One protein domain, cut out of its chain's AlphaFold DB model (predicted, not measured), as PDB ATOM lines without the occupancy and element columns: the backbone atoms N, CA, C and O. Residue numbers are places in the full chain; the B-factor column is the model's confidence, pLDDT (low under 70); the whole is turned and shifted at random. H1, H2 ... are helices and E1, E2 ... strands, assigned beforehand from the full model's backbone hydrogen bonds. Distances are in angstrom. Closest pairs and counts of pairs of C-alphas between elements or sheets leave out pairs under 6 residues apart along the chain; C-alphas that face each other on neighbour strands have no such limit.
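This is residues 12 to 135 of the 140 residues of an uncharacterized protein of Nicotiana attenuata (UniProt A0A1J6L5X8). The chain winds in stacked turns, a short solenoid: the strands E1, E3, E5, E7 and E8 lie side by side as one wall, and after each turn the chain runs back through E2, E4, E6 and then H1, which make the facing wall. From the last turn a long loop leaves the body between E7 and H1, and its residues 93 to 105 stick out as an arm that makes the length. The printed part has 124 residues with eight named strands and one named helix, in the order E1 E2 E3 E4 E5 E6 E7 H1 E8; the sheets E1 E3 E5 E7 E8 and E2 E4 E6 are both parallel. The class is mostly strand, though under half of the residues are in named elements. The whole is only just loose, close to compact, with a radius of gyration of the C-alphas of 16.9 A and spans of 59 by 30 by 22 A.

In the larger sheet, E1 is residues 12 to 18, 16.1 A long from C-alpha 12 at (24.121, 29.472, -39.470); E3 is 32 to 39, 21.1 A; E5 is 58 to 65, 18.7 A; E7 is 80 to 88, 25.5 A; E8 is 127 to 135, 25.7 A, ending with C-alpha 135 at (11.151, 53.662, -44.135). In the smaller sheet, E2 is 22 to 24, 6.5 A; E4 is 48 to 52, 12.7 A; E6 is 69 to 73, 13.1 A. H1 is 115 to 121, 9.9 A, from C-alpha 115 at (25.956, 42.536, -58.599).

The larger sheet is twisted, with edge strands E1 and E8. Across it, N 14 and O 34 of E1 and E3 are 2.9 A apart, N 35 and O 60 of E3 and E5 2.9 A, N 61 and O 82 of E5 and E7 2.9 A, and N 83 and O 129 of E7 and E8 2.9 A, each within hydrogen-bond range. E7, H1 and E8 form a strand-helix-strand unit, two parallel neighbour strands with a helix between, and its crossover is right-handed. In the smaller sheet, N 23 and O 50 of E2 and E4 are 2.8 A apart, and N 51 and O 71 of E4 and E6 2.9 A. H1 is on this sheet but only grazes it, with residues 117 to 121; the closest C-alphas of E6 and H1, Leu 72 and Ala 121, are 6.2 A apart. In H1 every O i to N i+4 pair is within hydrogen-bond range.

The two C-alphas farthest apart, those of Pro 28 and Glu 98, are 59.4 A apart. Without residues 93 to 105, which stand free, the body spans 45 by 28 by 22 A. The printed part has no cut. The link from E7 to H1, 26 residues, is long. Mean pLDDT of the printed part is 70.9; it is under 70 in 56 residues, among them 86 to 123 and 129 to 135.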
ATOM      1  N   LEU A  12      23.492  28.517 -40.376       94.56
ATOM      2  CA  LEU A  12      24.121  29.472 -39.470       94.56
ATOM      3  C   LEU A  12      23.467  30.836 -39.658       94.56
ATOM      4  O   LEU A  12      23.367  31.325 -40.781       94.56
ATOM      5  N   GLU A  13      23.049  31.438 -38.552       94.56
ATOM      6  CA  GLU A  13      22.479  32.778 -38.511       94.56
ATOM      7  C   GLU A  13      23.297  33.643 -37.553       94.56
ATOM      8  O   GLU A  13      23.574  33.234 -36.423       94.56
ATOM      9  N   LEU A  14      23.704  34.817 -38.031       90.25
ATOM     10  CA  LEU A  14      24.357  35.859 -37.251       90.25
ATOM     11  C   LEU A  14      23.476  37.104 -37.303       90.25
ATOM     12  O   LEU A  14      23.233  37.625 -38.390       90.25
ATOM     13  N   SER A  15      23.032  37.565 -36.137       89.56
ATOM     14  CA  SER A  15      22.109  38.696 -35.999       89.56
ATOM     15  C   SER A  15      22.689  39.730 -35.038       89.56
ATOM     16  O   SER A  15      23.283  39.342 -34.029       89.56
ATOM     17  N   TYR A  16      22.503  41.022 -35.325       84.94
ATOM     18  CA  TYR A  16      22.965  42.142 -34.490       84.94
ATOM     19  C   TYR A  16      24.463  42.078 -34.181       84.94
ATOM     20  O   TYR A  16      24.887  42.107 -33.021       84.94
ATOM     21  N   PHE A  17      25.275  41.935 -35.224       80.19
ATOM     22  CA  PHE A  17      26.711  41.741 -35.083       80.19
ATOM     23  C   PHE A  17      27.495  42.938 -35.617       80.19
ATOM     24  O   PHE A  17      27.159  43.535 -36.640       80.19
ATOM     25  N   TYR A  18      28.596  43.255 -34.936       77.38
ATOM     26  CA  TYR A  18      29.616  44.116 -35.522       77.38
ATOM     27  C   TYR A  18      30.295  43.359 -36.654       77.38
ATOM     28  O   TYR A  18      30.711  42.210 -36.476       77.38
ATOM     29  N   SER A  19      30.386  44.004 -37.811       72.00
ATOM     30  CA  SER A  19      30.969  43.438 -39.015       72.00
ATOM     31  C   SER A  19      32.392  42.939 -38.757       72.00
ATOM     32  O   SER A  19      33.093  43.362 -37.838       72.00
ATOM     33  N   PHE A  20      32.830  41.992 -39.569       79.81
ATOM     34  CA  PHE A  20      34.157  41.403 -39.499       79.81
ATOM     35  C   PHE A  20      34.687  41.221 -40.918       79.81
ATOM     36  O   PHE A  20      33.932  41.205 -41.882       79.81
ATOM     37  N   ARG A  21      36.009  41.125 -41.068       84.50
ATOM     38  CA  ARG A  21      36.630  41.183 -42.404       84.50
ATOM     39  C   ARG A  21      36.577  39.858 -43.163       84.50
ATOM     40  O   ARG A  21      36.692  39.859 -44.383       84.50
ATOM     41  N   HIS A  22      36.448  38.732 -42.461       88.88
ATOM     42  CA  HIS A  22      36.591  37.411 -43.070       88.88
ATOM     43  C   HIS A  22      35.735  36.345 -42.375       88.88
ATOM     44  O   HIS A  22      35.862  36.127 -41.169       88.88
ATOM     45  N   LEU A  23      34.893  35.668 -43.156       90.75
ATOM     46  CA  LEU A  23      34.082  34.518 -42.777       90.75
ATOM     47  C   LEU A  23      34.493  33.309 -43.618       90.75
ATOM     48  O   LEU A  23      34.167  33.248 -44.800       90.75
ATOM     49  N   GLU A  24      35.137  32.316 -43.013       93.88
ATOM     50  CA  GLU A  24      35.447  31.055 -43.693       93.88
ATOM     51  C   GLU A  24      34.587  29.915 -43.142       93.88
ATOM     52  O   GLU A  24      34.628  29.588 -41.955       93.88
ATOM     53  N   ILE A  25      33.804  29.286 -44.020       92.00
ATOM     54  CA  ILE A  25      32.922  28.168 -43.694       92.00
ATOM     55  C   ILE A  25      33.259  26.978 -44.594       92.00
ATOM     56  O   ILE A  25      32.771  26.846 -45.713       92.00
ATOM     57  N   ASN A  26      34.034  26.042 -44.048       90.50
ATOM     58  CA  ASN A  26      34.409  24.790 -44.717       90.50
ATOM     59  C   ASN A  26      33.599  23.575 -44.229       90.50
ATOM     60  O   ASN A  26      34.080  22.442 -44.256       90.50
ATOM     61  N   ASN A  27      32.367  23.790 -43.759       89.50
ATOM     62  CA  ASN A  27      31.483  22.701 -43.341       89.50
ATOM     63  C   ASN A  27      30.569  22.283 -44.507       89.50
ATOM     64  O   ASN A  27      29.680  23.053 -44.863       89.50
ATOM     65  N   PRO A  28      30.713  21.070 -45.075       90.25
ATOM     66  CA  PRO A  28      29.882  20.628 -46.193       90.25
ATOM     67  C   PRO A  28      28.405  20.443 -45.826       90.25
ATOM     68  O   PRO A  28      27.565  20.397 -46.725       90.25
ATOM     69  N   ASN A  29      28.083  20.337 -44.534       92.06
ATOM     70  CA  ASN A  29      26.704  20.213 -44.067       92.06
ATOM     71  C   ASN A  29      26.000  21.570 -43.982       92.06
ATOM     72  O   ASN A  29      24.785  21.610 -44.111       92.06
ATOM     73  N   LEU A  30      26.744  22.670 -43.829       94.44
ATOM     74  CA  LEU A  30      26.167  24.005 -43.714       94.44
ATOM     75  C   LEU A  30      25.758  24.500 -45.100       94.44
ATOM     76  O   LEU A  30      26.596  24.840 -45.934       94.44
ATOM     77  N   LYS A  31      24.450  24.500 -45.350       95.38
ATOM     78  CA  LYS A  31      23.845  24.865 -46.634       95.38
ATOM     79  C   LYS A  31      23.350  26.298 -46.667       95.38
ATOM     80  O   LYS A  31      23.275  26.869 -47.754       95.38
ATOM     81  N   ARG A  32      23.023  26.876 -45.510       96.06
ATOM     82  CA  ARG A  32      22.429  28.208 -45.409       96.06
ATOM     83  C   ARG A  32      23.198  29.106 -44.450       96.06
ATOM     84  O   ARG A  32      23.482  28.715 -43.319       96.06
ATOM     85  N   LEU A  33      23.480  30.318 -44.907       94.50
ATOM     86  CA  LEU A  33      24.062  31.397 -44.123       94.50
ATOM     87  C   LEU A  33      23.094  32.575 -44.145       94.50
ATOM     88  O   LEU A  33      22.694  33.014 -45.222       94.50
ATOM     89  N   LYS A  34      22.745  33.069 -42.960       92.94
ATOM     90  CA  LYS A  34      21.950  34.276 -42.768       92.94
ATOM     91  C   LYS A  34      22.769  35.310 -42.008       92.94
ATOM     92  O   LYS A  34      23.296  35.006 -40.937       92.94
ATOM     93  N   LEU A  35      22.875  36.505 -42.564       88.88
ATOM     94  CA  LEU A  35      23.515  37.658 -41.944       88.88
ATOM     95  C   LEU A  35      22.453  38.736 -41.776       88.88
ATOM     96  O   LEU A  35      21.903  39.199 -42.770       88.88
ATOM     97  N   LYS A  36      22.159  39.118 -40.536       87.88
ATOM     98  CA  LYS A  36      21.118  40.089 -40.232       87.88
ATOM     99  C   LYS A  36      21.641  41.221 -39.355       87.88
ATOM    100  O   LYS A  36      22.360  40.947 -38.397       87.88
ATOM    101  N   ASP A  37      21.234  42.452 -39.658       80.81
ATOM    102  CA  ASP A  37      21.508  43.656 -38.859       80.81
ATOM    103  C   ASP A  37      23.008  43.788 -38.528       80.81
ATOM    104  O   ASP A  37      23.476  43.404 -37.448       80.81
ATOM    105  N   SER A  38      23.784  44.264 -39.504       77.19
ATOM    106  CA  SER A  38      25.246  44.329 -39.428       77.19
ATOM    107  C   SER A  38      25.728  45.771 -39.381       77.19
ATOM    108  O   SER A  38      25.457  46.550 -40.293       77.19
ATOM    109  N   TRP A  39      26.505  46.105 -38.351       75.62
ATOM    110  CA  TRP A  39      27.088  47.439 -38.199       75.62
ATOM    111  C   TRP A  39      28.570  47.452 -38.576       75.62
ATOM    112  O   TRP A  39      29.294  46.514 -38.228       75.62
ATOM    113  N   PRO A  40      29.065  48.506 -39.241       68.19
ATOM    114  CA  PRO A  40      30.470  48.604 -39.598       68.19
ATOM    115  C   PRO A  40      31.350  48.669 -38.342       68.19
ATOM    116  O   PRO A  40      30.946  49.136 -37.276       68.19
ATOM    117  N   LEU A  41      32.591  48.197 -38.468       68.56
ATOM    118  CA  LEU A  41      33.604  48.456 -37.445       68.56
ATOM    119  C   LEU A  41      33.941  49.950 -37.478       68.56
ATOM    120  O   LEU A  41      34.189  50.481 -38.550       68.56
ATOM    121  N   TYR A  42      34.018  50.616 -36.324       65.69
ATOM    122  CA  TYR A  42      34.344  52.052 -36.205       65.69
ATOM    123  C   TYR A  42      35.794  52.427 -36.599       65.69
ATOM    124  O   TYR A  42      36.310  53.461 -36.179       65.69
ATOM    125  N   GLU A  43      36.491  51.577 -37.348       65.88
ATOM    126  CA  GLU A  43      37.875  51.796 -37.772       65.88
ATOM    127  C   GLU A  43      37.919  52.509 -39.129       65.88
ATOM    128  O   GLU A  43      37.101  52.243 -39.993       65.88
ATOM    129  N   GLU A  44      38.897  53.378 -39.384       62.69
ATOM    130  CA  GLU A  44      39.109  53.878 -40.750       62.69
ATOM    131  C   GLU A  44      39.617  52.737 -41.653       62.69
ATOM    132  O   GLU A  44      40.691  52.179 -41.409       62.69
ATOM    133  N   GLY A  45      38.878  52.375 -42.711       66.56
ATOM    134  CA  GLY A  45      39.356  51.382 -43.676       66.56
ATOM    135  C   GLY A  45      38.301  50.764 -44.592       66.56
ATOM    136  O   GLY A  45      37.153  51.188 -44.653       66.56
ATOM    137  N   ASP A  46      38.723  49.748 -45.350       71.62
ATOM    138  CA  ASP A  46      37.821  48.921 -46.150       71.62
ATOM    139  C   ASP A  46      37.063  47.938 -45.243       71.62
ATOM    140  O   ASP A  46      37.655  47.013 -44.681       71.62
ATOM    141  N   HIS A  47      35.752  48.144 -45.109       72.94
ATOM    142  CA  HIS A  47      34.839  47.304 -44.327       72.94
ATOM    143  C   HIS A  47      34.263  46.127 -45.120       72.94
ATOM    144  O   HIS A  47      33.211  45.595 -44.766       72.94
ATOM    145  N   THR A  48      34.932  45.714 -46.199       79.00
ATOM    146  CA  THR A  48      34.497  44.562 -46.986       79.00
ATOM    147  C   THR A  48      34.550  43.273 -46.158       79.00
ATOM    148  O   THR A  48      35.625  42.816 -45.765       79.00
ATOM    149  N   LEU A  49      33.388  42.658 -45.939       82.81
ATOM    150  CA  LEU A  49      33.230  41.307 -45.413       82.81
ATOM    151  C   LEU A  49      33.509  40.300 -46.532       82.81
ATOM    152  O   LEU A  49      32.740  40.167 -47.487       82.81
ATOM    153  N   GLU A  50      34.607  39.566 -46.417       87.88
ATOM    154  CA  GLU A  50      34.896  38.444 -47.300       87.88
ATOM    155  C   GLU A  50      34.231  37.160 -46.794       87.88
ATOM    156  O   GLU A  50      34.413  36.787 -45.639       87.88
ATOM    157  N   ILE A  51      33.506  36.454 -47.662       89.75
ATOM    158  CA  ILE A  51      32.864  35.173 -47.343       89.75
ATOM    159  C   ILE A  51      33.460  34.079 -48.225       89.75
ATOM    160  O   ILE A  51      33.270  34.091 -49.443       89.75
ATOM    161  N   VAL A  52      34.127  33.110 -47.598       92.25
ATOM    162  CA  VAL A  52      34.656  31.896 -48.224       92.25
ATOM    163  C   VAL A  52      33.819  30.699 -47.800       92.25
ATOM    164  O   VAL A  52      33.899  30.258 -46.655       92.25
ATOM    165  N   ALA A  53      32.993  30.167 -48.703       92.62
ATOM    166  CA  ALA A  53      32.067  29.088 -48.355       92.62
ATOM    167  C   ALA A  53      31.755  28.169 -49.557       92.62
ATOM    168  O   ALA A  53      30.697  28.294 -50.179       92.62
ATOM    169  N   PRO A  54      32.638  27.207 -49.892       93.25
ATOM    170  CA  PRO A  54      32.525  26.410 -51.120       93.25
ATOM    171  C   PRO A  54      31.276  25.529 -51.196       93.25
ATOM    172  O   PRO A  54      30.822  25.196 -52.289       93.25
ATOM    173  N   TYR A  55      30.707  25.149 -50.051       93.56
ATOM    174  CA  TYR A  55      29.551  24.249 -49.967       93.56
ATOM    175  C   TYR A  55      28.227  24.961 -49.669       93.56
ATOM    176  O   TYR A  55      27.191  24.296 -49.565       93.56
ATOM    177  N   LEU A  56      28.268  26.289 -49.515       94.69
ATOM    178  CA  LEU A  56      27.098  27.101 -49.217       94.69
ATOM    179  C   LEU A  56      26.156  27.111 -50.419       94.69
ATOM    180  O   LEU A  56      26.604  27.320 -51.540       94.69
ATOM    181  N   GLN A  57      24.864  26.903 -50.179       94.62
ATOM    182  CA  GLN A  57      23.834  26.867 -51.222       94.62
ATOM    183  C   GLN A  57      22.943  28.107 -51.186       94.62
ATOM    184  O   GLN A  57      22.553  28.618 -52.236       94.62
ATOM    185  N   HIS A  58      22.660  28.615 -49.987       94.94
ATOM    186  CA  HIS A  58      21.761  29.739 -49.774       94.94
ATOM    187  C   HIS A  58      22.432  30.812 -48.920       94.94
ATOM    188  O   HIS A  58      22.856  30.535 -47.795       94.94
ATOM    189  N   LEU A  59      22.487  32.031 -49.446       91.56
ATOM    190  CA  LEU A  59      22.941  33.217 -48.732       91.56
ATOM    191  C   LEU A  59      21.774  34.188 -48.568       91.56
ATOM    192  O   LEU A  59      21.126  34.537 -49.551       91.56
ATOM    193  N   GLU A  60      21.547  34.631 -47.341       91.56
ATOM    194  CA  GLU A  60      20.595  35.686 -47.005       91.56
ATOM    195  C   GLU A  60      21.345  36.794 -46.268       91.56
ATOM    196  O   GLU A  60      22.057  36.520 -45.297       91.56
ATOM    197  N   ILE A  61      21.212  38.030 -46.739       85.19
ATOM    198  CA  ILE A  61      21.728  39.213 -46.052       85.19
ATOM    199  C   ILE A  61      20.559  40.185 -45.891       85.19
ATOM    200  O   ILE A  61      19.969  40.581 -46.896       85.19
ATOM    201  N   SER A  62      20.201  40.536 -44.655       84.69
ATOM    202  CA  SER A  62      19.018  41.360 -44.395       84.69
ATOM    203  C   SER A  62      19.128  42.369 -43.244       84.69
ATOM    204  O   SER A  62      19.997  42.256 -42.380       84.69
ATOM    205  N   GLY A  63      18.221  43.349 -43.219       77.00
ATOM    206  CA  GLY A  63      18.063  44.318 -42.125       77.00
ATOM    207  C   GLY A  63      18.860  45.612 -42.305       77.00
ATOM    208  O   GLY A  63      19.137  46.024 -43.437       77.00
ATOM    209  N   ASP A  64      19.218  46.246 -41.183       71.62
ATOM    210  CA  ASP A  64      19.995  47.491 -41.161       71.62
ATOM    211  C   ASP A  64      21.480  47.187 -41.384       71.62
ATOM    212  O   ASP A  64      22.150  46.547 -40.568       71.62
ATOM    213  N   ILE A  65      21.969  47.565 -42.559       63.34
ATOM    214  CA  ILE A  65      23.282  47.180 -43.067       63.34
ATOM    215  C   ILE A  65      23.987  48.462 -43.515       63.34
ATOM    216  O   ILE A  65      23.989  48.831 -44.692       63.34
ATOM    217  N   ASP A  66      24.570  49.160 -42.544       61.41
ATOM    218  CA  ASP A  66      25.256  50.436 -42.752       61.41
ATOM    219  C   ASP A  66      26.611  50.220 -43.455       61.41
ATOM    220  O   ASP A  66      27.525  49.608 -42.906       61.41
ATOM    221  N   ASP A  67      26.741  50.720 -44.690       62.41
ATOM    222  CA  ASP A  67      27.969  50.706 -45.517       62.41
ATOM    223  C   ASP A  67      28.706  49.347 -45.585       62.41
ATOM    224  O   ASP A  67      29.928  49.276 -45.749       62.41
ATOM    225  N   VAL A  68      27.977  48.229 -45.477       63.28
ATOM    226  CA  VAL A  68      28.594  46.902 -45.570       63.28
ATOM    227  C   VAL A  68      28.846  46.558 -47.029       63.28
ATOM    228  O   VAL A  68      27.933  46.398 -47.842       63.28
ATOM    229  N   LYS A  69      30.123  46.378 -47.356       72.06
ATOM    230  CA  LYS A  69      30.555  45.735 -48.596       72.06
ATOM    231  C   LYS A  69      30.729  44.250 -48.332       72.06
ATOM    232  O   LYS A  69      31.312  43.869 -47.324       72.06
ATOM    233  N   CYS A  70      30.281  43.406 -49.253       77.50
ATOM    234  CA  CYS A  70      30.490  41.963 -49.167       77.50
ATOM    235  C   CYS A  70      31.212  41.459 -50.414       77.50
ATOM    236  O   CYS A  70      30.831  41.786 -51.541       77.50
ATOM    237  N   ARG A  71      32.219  40.607 -50.221       83.44
ATOM    238  CA  ARG A  71      32.922  39.901 -51.291       83.44
ATOM    239  C   ARG A  71      32.759  38.400 -51.111       83.44
ATOM    240  O   ARG A  71      33.279  37.823 -50.164       83.44
ATOM    241  N   LEU A  72      32.076  37.756 -52.052       85.50
ATOM    242  CA  LEU A  72      31.990  36.300 -52.086       85.50
ATOM    243  C   LEU A  72      33.223  35.722 -52.779       85.50
ATOM    244  O   LEU A  72      33.549  36.099 -53.905       85.50
ATOM    245  N   VAL A  73      33.896  34.792 -52.112       86.19
ATOM    246  CA  VAL A  73      35.104  34.131 -52.600       86.19
ATOM    247  C   VAL A  73      34.878  32.629 -52.545       86.19
ATOM    248  O   VAL A  73      34.584  32.081 -51.495       86.19
ATOM    249  N   ASN A  74      35.019  31.940 -53.678       86.06
ATOM    250  CA  ASN A  74      34.838  30.486 -53.753       86.06
ATOM    251  C   ASN A  74      33.510  30.005 -53.126       86.06
ATOM    252  O   ASN A  74      33.489  29.257 -52.152       86.06
ATOM    253  N   VAL A  75      32.395  30.447 -53.704       85.31
ATOM    254  CA  VAL A  75      31.029  30.049 -53.327       85.31
ATOM    255  C   VAL A  75      30.428  29.145 -54.405       85.31
ATOM    256  O   VAL A  75      29.326  29.359 -54.892       85.31
ATOM    257  N   SER A  76      31.192  28.142 -54.838       87.00
ATOM    258  CA  SER A  76      30.904  27.354 -56.046       87.00
ATOM    259  C   SER A  76      29.571  26.600 -56.019       87.00
ATOM    260  O   SER A  76      29.003  26.351 -57.082       87.00
ATOM    261  N   SER A  77      29.065  26.270 -54.826       91.25
ATOM    262  CA  SER A  77      27.775  25.594 -54.631       91.25
ATOM    263  C   SER A  77      26.585  26.546 -54.455       91.25
ATOM    264  O   SER A  77      25.474  26.071 -54.219       91.25
ATOM    265  N   LEU A  78      26.798  27.864 -54.525       91.00
ATOM    266  CA  LEU A  78      25.768  28.859 -54.233       91.00
ATOM    267  C   LEU A  78      24.751  28.919 -55.369       91.00
ATOM    268  O   LEU A  78      25.118  29.216 -56.508       91.00
ATOM    269  N   VAL A  79      23.486  28.662 -55.031       92.25
ATOM    270  CA  VAL A  79      22.357  28.614 -55.976       92.25
ATOM    271  C   VAL A  79      21.370  29.761 -55.777       92.25
ATOM    272  O   VAL A  79      20.709  30.182 -56.723       92.25
ATOM    273  N   SER A  80      21.279  30.289 -54.554       89.81
ATOM    274  CA  SER A  80      20.292  31.297 -54.174       89.81
ATOM    275  C   SER A  80      20.931  32.382 -53.327       89.81
ATOM    276  O   SER A  80      21.593  32.088 -52.327       89.81
ATOM    277  N   VAL A  81      20.653  33.630 -53.693       87.50
ATOM    278  CA  VAL A  81      21.033  34.812 -52.919       87.50
ATOM    279  C   VAL A  81      19.806  35.689 -52.709       87.50
ATOM    280  O   VAL A  81      19.120  36.047 -53.667       87.50
ATOM    281  N   GLU A  82      19.549  36.030 -51.454       87.50
ATOM    282  CA  GLU A  82      18.494  36.946 -51.040       87.50
ATOM    283  C   GLU A  82      19.119  38.114 -50.281       87.50
ATOM    284  O   GLU A  82      19.871  37.922 -49.325       87.50
ATOM    285  N   LEU A  83      18.854  39.322 -50.764       81.81
ATOM    286  CA  LEU A  83      19.368  40.560 -50.207       81.81
ATOM    287  C   LEU A  83      18.182  41.478 -49.899       81.81
ATOM    288  O   LEU A  83      17.501  41.905 -50.830       81.81
ATOM    289  N   THR A  84      17.955  41.783 -48.624       77.88
ATOM    290  CA  THR A  84      16.803  42.579 -48.167       77.88
ATOM    291  C   THR A  84      17.278  43.722 -47.286       77.88
ATOM    292  O   THR A  84      17.627  43.506 -46.131       77.88
ATOM    293  N   PHE A  85      17.305  44.944 -47.805       70.69
ATOM    294  CA  PHE A  85      17.883  46.078 -47.078       70.69
ATOM    295  C   PHE A  85      16.820  47.037 -46.573       70.69
ATOM    296  O   PHE A  85      15.946  47.453 -47.341       70.69
ATOM    297  N   ASP A  86      16.997  47.477 -45.329       63.78
ATOM    298  CA  ASP A  86      16.329  48.668 -44.829       63.78
ATOM    299  C   ASP A  86      17.088  49.893 -45.342       63.78
ATOM    300  O   ASP A  86      18.214  50.186 -44.937       63.78
ATOM    301  N   VAL A  87      16.481  50.637 -46.265       52.75
ATOM    302  CA  VAL A  87      17.021  51.939 -46.653       52.75
ATOM    303  C   VAL A  87      16.512  52.956 -45.655       52.75
ATOM    304  O   VAL A  87      15.442  53.554 -45.819       52.75
ATOM    305  N   THR A  88      17.307  53.173 -44.613       49.16
ATOM    306  CA  THR A  88      17.087  54.290 -43.703       49.16
ATOM    307  C   THR A  88      17.443  55.581 -44.437       49.16
ATOM    308  O   THR A  88      18.600  55.990 -44.536       49.16
ATOM    309  N   CYS A  89      16.423  56.254 -44.974       44.59
ATOM    310  CA  CYS A  89      16.540  57.639 -45.413       44.59
ATOM    311  C   CYS A  89      16.742  58.518 -44.175       44.59
ATOM    312  O   CYS A  89      15.784  59.046 -43.608       44.59
ATOM    313  N   VAL A  90      17.997  58.690 -43.757       44.47
ATOM    314  CA  VAL A  90      18.351  59.709 -42.772       44.47
ATOM    315  C   VAL A  90      18.198  61.065 -43.463       44.47
ATOM    316  O   VAL A  90      19.133  61.607 -44.052       44.47
ATOM    317  N   LEU A  91      16.989  61.631 -43.417       44.03
ATOM    318  CA  LEU A  91      16.843  63.082 -43.425       44.03
ATOM    319  C   LEU A  91      17.692  63.552 -42.251       44.03
ATOM    320  O   LEU A  91      17.308  63.331 -41.105       44.03
ATOM    321  N   PHE A  92      18.883  64.089 -42.527       39.59
ATOM    322  CA  PHE A  92      19.738  64.654 -41.494       39.59
ATOM    323  C   PHE A  92      18.874  65.595 -40.650       39.59
ATOM    324  O   PHE A  92      18.501  66.678 -41.094       39.59
ATOM    325  N   MET A  93      18.554  65.168 -39.426       38.94
ATOM    326  CA  MET A  93      17.949  65.973 -38.364       38.94
ATOM    327  C   MET A  93      18.983  66.984 -37.842       38.94
ATOM    328  O   MET A  93      19.183  67.145 -36.644       38.94
ATOM    329  N   LEU A  94      19.692  67.646 -38.753       42.16
ATOM    330  CA  LEU A  94      20.562  68.771 -38.481       42.16
ATOM    331  C   LEU A  94      20.083  69.910 -39.385       42.16
ATOM    332  O   LEU A  94      20.451  70.000 -40.551       42.16
ATOM    333  N   GLN A  95      19.247  70.761 -38.778       43.06
ATOM    334  CA  GLN A  95      18.837  72.101 -39.219       43.06
ATOM    335  C   GLN A  95      17.755  72.181 -40.310       43.06
ATOM    336  O   GLN A  95      17.989  72.672 -41.411       43.06
ATOM    337  N   LEU A  96      16.518  71.831 -39.948       40.81
ATOM    338  CA  LEU A  96      15.329  72.465 -40.533       40.81
ATOM    339  C   LEU A  96      14.734  73.481 -39.550       40.81
ATOM    340  O   LEU A  96      13.576  73.376 -39.170       40.81
ATOM    341  N   ASP A  97      15.531  74.484 -39.182       46.00
ATOM    342  CA  ASP A  97      14.960  75.816 -39.000       46.00
ATOM    343  C   ASP A  97      15.096  76.528 -40.358       46.00
ATOM    344  O   ASP A  97      16.183  76.886 -40.802       46.00
ATOM    345  N   GLU A  98      13.964  76.638 -41.054       47.44
ATOM    346  CA  GLU A  98      13.692  77.611 -42.123       47.44
ATOM    347  C   GLU A  98      14.589  77.656 -43.384       47.44
ATOM    348  O   GLU A  98      14.904  78.742 -43.877       47.44
ATOM    349  N   MET A  99      14.899  76.530 -44.040       38.78
ATOM    350  CA  MET A  99      15.331  76.590 -45.451       38.78
ATOM    351  C   MET A  99      14.409  75.832 -46.405       38.78
ATOM    352  O   MET A  99      14.277  74.613 -46.381       38.78
ATOM    353  N   GLN A 100      13.778  76.627 -47.270       44.62
ATOM    354  CA  GLN A 100      12.894  76.259 -48.370       44.62
ATOM    355  C   GLN A 100      13.382  75.015 -49.132       44.62
ATOM    356  O   GLN A 100      14.421  75.031 -49.797       44.62
ATOM    357  N   MET A 101      12.570  73.957 -49.079       38.16
ATOM    358  CA  MET A 101      12.650  72.769 -49.929       38.16
ATOM    359  C   MET A 101      12.476  73.143 -51.406       38.16
ATOM    360  O   MET A 101      11.375  73.041 -51.946       38.16
ATOM    361  N   SER A 102      13.541  73.553 -52.093       39.34
ATOM    362  CA  SER A 102      13.470  73.679 -53.552       39.34
ATOM    363  C   SER A 102      14.474  72.848 -54.332       39.34
ATOM    364  O   SER A 102      14.137  72.536 -55.460       39.34
ATOM    365  N   ASN A 103      15.628  72.411 -53.799       39.81
ATOM    366  CA  ASN A 103      16.604  71.647 -54.608       39.81
ATOM    367  C   ASN A 103      17.653  70.821 -53.818       39.81
ATOM    368  O   ASN A 103      18.776  70.634 -54.289       39.81
ATOM    369  N   ALA A 104      17.345  70.309 -52.622       38.41
ATOM    370  CA  ALA A 104      18.306  69.468 -51.898       38.41
ATOM    371  C   ALA A 104      18.351  68.046 -52.496       38.41
ATOM    372  O   ALA A 104      17.464  67.225 -52.269       38.41
ATOM    373  N   LYS A 105      19.397  67.755 -53.279       41.34
ATOM    374  CA  LYS A 105      19.775  66.388 -53.670       41.34
ATOM    375  C   LYS A 105      20.149  65.621 -52.400       41.34
ATOM    376  O   LYS A 105      21.244  65.801 -51.877       41.34
ATOM    377  N   VAL A 106      19.232  64.794 -51.905       42.91
ATOM    378  CA  VAL A 106      19.499  63.847 -50.816       42.91
ATOM    379  C   VAL A 106      20.652  62.931 -51.255       42.91
ATOM    380  O   VAL A 106      20.576  62.368 -52.355       42.91
ATOM    381  N   PRO A 107      21.741  62.797 -50.477       40.03
ATOM    382  CA  PRO A 107      22.759  61.802 -50.762       40.03
ATOM    383  C   PRO A 107      22.140  60.433 -50.483       40.03
ATOM    384  O   PRO A 107      21.933  60.047 -49.339       40.03
ATOM    385  N   TYR A 108      21.777  59.724 -51.548       43.16
ATOM    386  CA  TYR A 108      21.387  58.324 -51.468       43.16
ATOM    387  C   TYR A 108      22.599  57.542 -50.956       43.16
ATOM    388  O   TYR A 108      23.554  57.321 -51.710       43.16
ATOM    389  N   ASN A 109      22.598  57.194 -49.668       44.16
ATOM    390  CA  ASN A 109      23.620  56.329 -49.098       44.16
ATOM    391  C   ASN A 109      23.598  55.011 -49.876       44.16
ATOM    392  O   ASN A 109      22.558  54.434 -50.191       44.16
ATOM    393  N   LYS A 110      24.782  54.661 -50.355       48.12
ATOM    394  CA  LYS A 110      24.977  53.944 -51.602       48.12
ATOM    395  C   LYS A 110      25.179  52.479 -51.254       48.12
ATOM    396  O   LYS A 110      26.301  52.081 -50.973       48.12
ATOM    397  N   VAL A 111      24.110  51.687 -51.291       47.75
ATOM    398  CA  VAL A 111      24.198  50.221 -51.242       47.75
ATOM    399  C   VAL A 111      24.999  49.765 -52.471       47.75
ATOM    400  O   VAL A 111      24.475  49.673 -53.580       47.75
ATOM    401  N   GLN A 112      26.315  49.585 -52.317       51.41
ATOM    402  CA  GLN A 112      27.208  49.136 -53.387       51.41
ATOM    403  C   GLN A 112      27.408  47.628 -53.277       51.41
ATOM    404  O   GLN A 112      28.456  47.158 -52.845       51.41
ATOM    405  N   PHE A 113      26.415  46.861 -53.723       53.31
ATOM    406  CA  PHE A 113      26.688  45.494 -54.146       53.31
ATOM    407  C   PHE A 113      27.154  45.542 -55.592       53.31
ATOM    408  O   PHE A 113      26.423  45.962 -56.492       53.31
ATOM    409  N   GLU A 114      28.376  45.089 -55.843       54.28
ATOM    410  CA  GLU A 114      28.781  44.759 -57.199       54.28
ATOM    411  C   GLU A 114      28.023  43.493 -57.613       54.28
ATOM    412  O   GLU A 114      28.522  42.378 -57.493       54.28
ATOM    413  N   VAL A 115      26.789  43.646 -58.098       54.75
ATOM    414  CA  VAL A 115      25.956  42.536 -58.599       54.75
ATOM    415  C   VAL A 115      26.723  41.705 -59.636       54.75
ATOM    416  O   VAL A 115      26.625  40.481 -59.676       54.75
ATOM    417  N   ALA A 116      27.579  42.361 -60.422       54.00
ATOM    418  CA  ALA A 116      28.491  41.702 -61.351       54.00
ATOM    419  C   ALA A 116      29.504  40.768 -60.660       54.00
ATOM    420  O   ALA A 116      29.882  39.756 -61.245       54.00
ATOM    421  N   SER A 117      29.944  41.085 -59.445       58.00
ATOM    422  CA  SER A 117      30.854  40.263 -58.645       58.00
ATOM    423  C   SER A 117      30.126  39.067 -58.023       58.00
ATOM    424  O   SER A 117      30.694  37.978 -58.000       58.00
ATOM    425  N   LEU A 118      28.844  39.208 -57.653       60.88
ATOM    426  CA  LEU A 118      27.993  38.078 -57.240       60.88
ATOM    427  C   LEU A 118      27.795  37.066 -58.380       60.88
ATOM    428  O   LEU A 118      28.048  35.877 -58.199       60.88
ATOM    429  N   LEU A 119      27.429  37.541 -59.575       60.03
ATOM    430  CA  LEU A 119      27.221  36.690 -60.755       60.03
ATOM    431  C   LEU A 119      28.511  36.017 -61.253       60.03
ATOM    432  O   LEU A 119      28.462  34.952 -61.860       60.03
ATOM    433  N   ARG A 120      29.681  36.620 -61.005       63.28
ATOM    434  CA  ARG A 120      30.981  36.000 -61.313       63.28
ATOM    435  C   ARG A 120      31.418  34.977 -60.266       63.28
ATOM    436  O   ARG A 120      32.150  34.055 -60.614       63.28
ATOM    437  N   ALA A 121      31.022  35.150 -59.004       62.34
ATOM    438  CA  ALA A 121      31.474  34.307 -57.899       62.34
ATOM    439  C   ALA A 121      30.855  32.898 -57.919       62.34
ATOM    440  O   ALA A 121      31.471  31.962 -57.409       62.34
ATOM    441  N   SER A 122      29.678  32.731 -58.533       64.69
ATOM    442  CA  SER A 122      29.087  31.419 -58.809       64.69
ATOM    443  C   SER A 122      28.302  31.436 -60.131       64.69
ATOM    444  O   SER A 122      27.314  32.162 -60.239       64.69
ATOM    445  N   PRO A 123      28.680  30.614 -61.131       68.62
ATOM    446  CA  PRO A 123      27.919  30.475 -62.374       68.62
ATOM    447  C   PRO A 123      26.589  29.724 -62.182       68.62
ATOM    448  O   PRO A 123      25.820  29.607 -63.132       68.62
ATOM    449  N   HIS A 124      26.330  29.199 -60.980       75.06
ATOM    450  CA  HIS A 124      25.146  28.407 -60.642       75.06
ATOM    451  C   HIS A 124      24.055  29.218 -59.934       75.06
ATOM    452  O   HIS A 124      23.068  28.633 -59.498       75.06
ATOM    453  N   VAL A 125      24.220  30.536 -59.771       71.38
ATOM    454  CA  VAL A 125      23.173  31.374 -59.169       71.38
ATOM    455  C   VAL A 125      21.960  31.378 -60.095       71.38
ATOM    456  O   VAL A 125      21.982  31.987 -61.163       71.38
ATOM    457  N   GLU A 126      20.899  30.693 -59.676       72.94
ATOM    458  CA  GLU A 126      19.634  30.612 -60.411       72.94
ATOM    459  C   GLU A 126      18.707  31.767 -60.037       72.94
ATOM    460  O   GLU A 126      17.942  32.254 -60.865       72.94
ATOM    461  N   THR A 127      18.772  32.208 -58.778       68.88
ATOM    462  CA  THR A 127      17.898  33.250 -58.235       68.88
ATOM    463  C   THR A 127      18.712  34.283 -57.461       68.88
ATOM    464  O   THR A 127      19.456  33.941 -56.538       68.88
ATOM    465  N   LEU A 128      18.540  35.551 -57.835       74.19
ATOM    466  CA  LEU A 128      19.022  36.720 -57.106       74.19
ATOM    467  C   LEU A 128      17.819  37.618 -56.821       74.19
ATOM    468  O   LEU A 128      17.286  38.239 -57.742       74.19
ATOM    469  N   ASN A 129      17.421  37.688 -55.555       63.25
ATOM    470  CA  ASN A 129      16.353  38.568 -55.101       63.25
ATOM    471  C   ASN A 129      16.969  39.763 -54.380       63.25
ATOM    472  O   ASN A 129      17.772  39.587 -53.464       63.25
ATOM    473  N   ILE A 130      16.602  40.964 -54.822       66.00
ATOM    474  CA  ILE A 130      16.977  42.219 -54.176       66.00
ATOM    475  C   ILE A 130      15.676  42.903 -53.790       66.00
ATOM    476  O   ILE A 130      14.916  43.309 -54.672       66.00
ATOM    477  N   ASP A 131      15.440  43.006 -52.491       62.38
ATOM    478  CA  ASP A 131      14.342  43.770 -51.921       62.38
ATOM    479  C   ASP A 131      14.896  44.979 -51.159       62.38
ATOM    480  O   ASP A 131      15.967  44.931 -50.545       62.38
ATOM    481  N   MET A 132      14.199  46.101 -51.274       60.69
ATOM    482  CA  MET A 132      14.641  47.385 -50.753       60.69
ATOM    483  C   MET A 132      13.437  48.092 -50.144       60.69
ATOM    484  O   MET A 132      12.624  48.690 -50.854       60.69
ATOM    485  N   GLU A 133      13.326  48.026 -48.821       55.56
ATOM    486  CA  GLU A 133      12.234  48.652 -48.086       55.56
ATOM    487  C   GLU A 133      12.660  50.059 -47.646       55.56
ATOM    488  O   GLU A 133      13.687  50.258 -46.996       55.56
ATOM    489  N   SER A 134      11.891  51.078 -48.042       49.19
ATOM    490  CA  SER A 134      12.141  52.459 -47.625       49.19
ATOM    491  C   SER A 134      11.258  52.819 -46.434       49.19
ATOM    492  O   SER A 134      10.030  52.863 -46.566       49.19
ATOM    493  N   TYR A 135      11.870  53.174 -45.307       46.91
ATOM    494  CA  TYR A 135      11.151  53.662 -44.135       46.91
ATOM    495  C   TYR A 135      11.338  55.173 -43.977       46.91
ATOM    496  O   TYR A 135      12.453  55.688 -43.908       46.91
TER     497      TYR A 135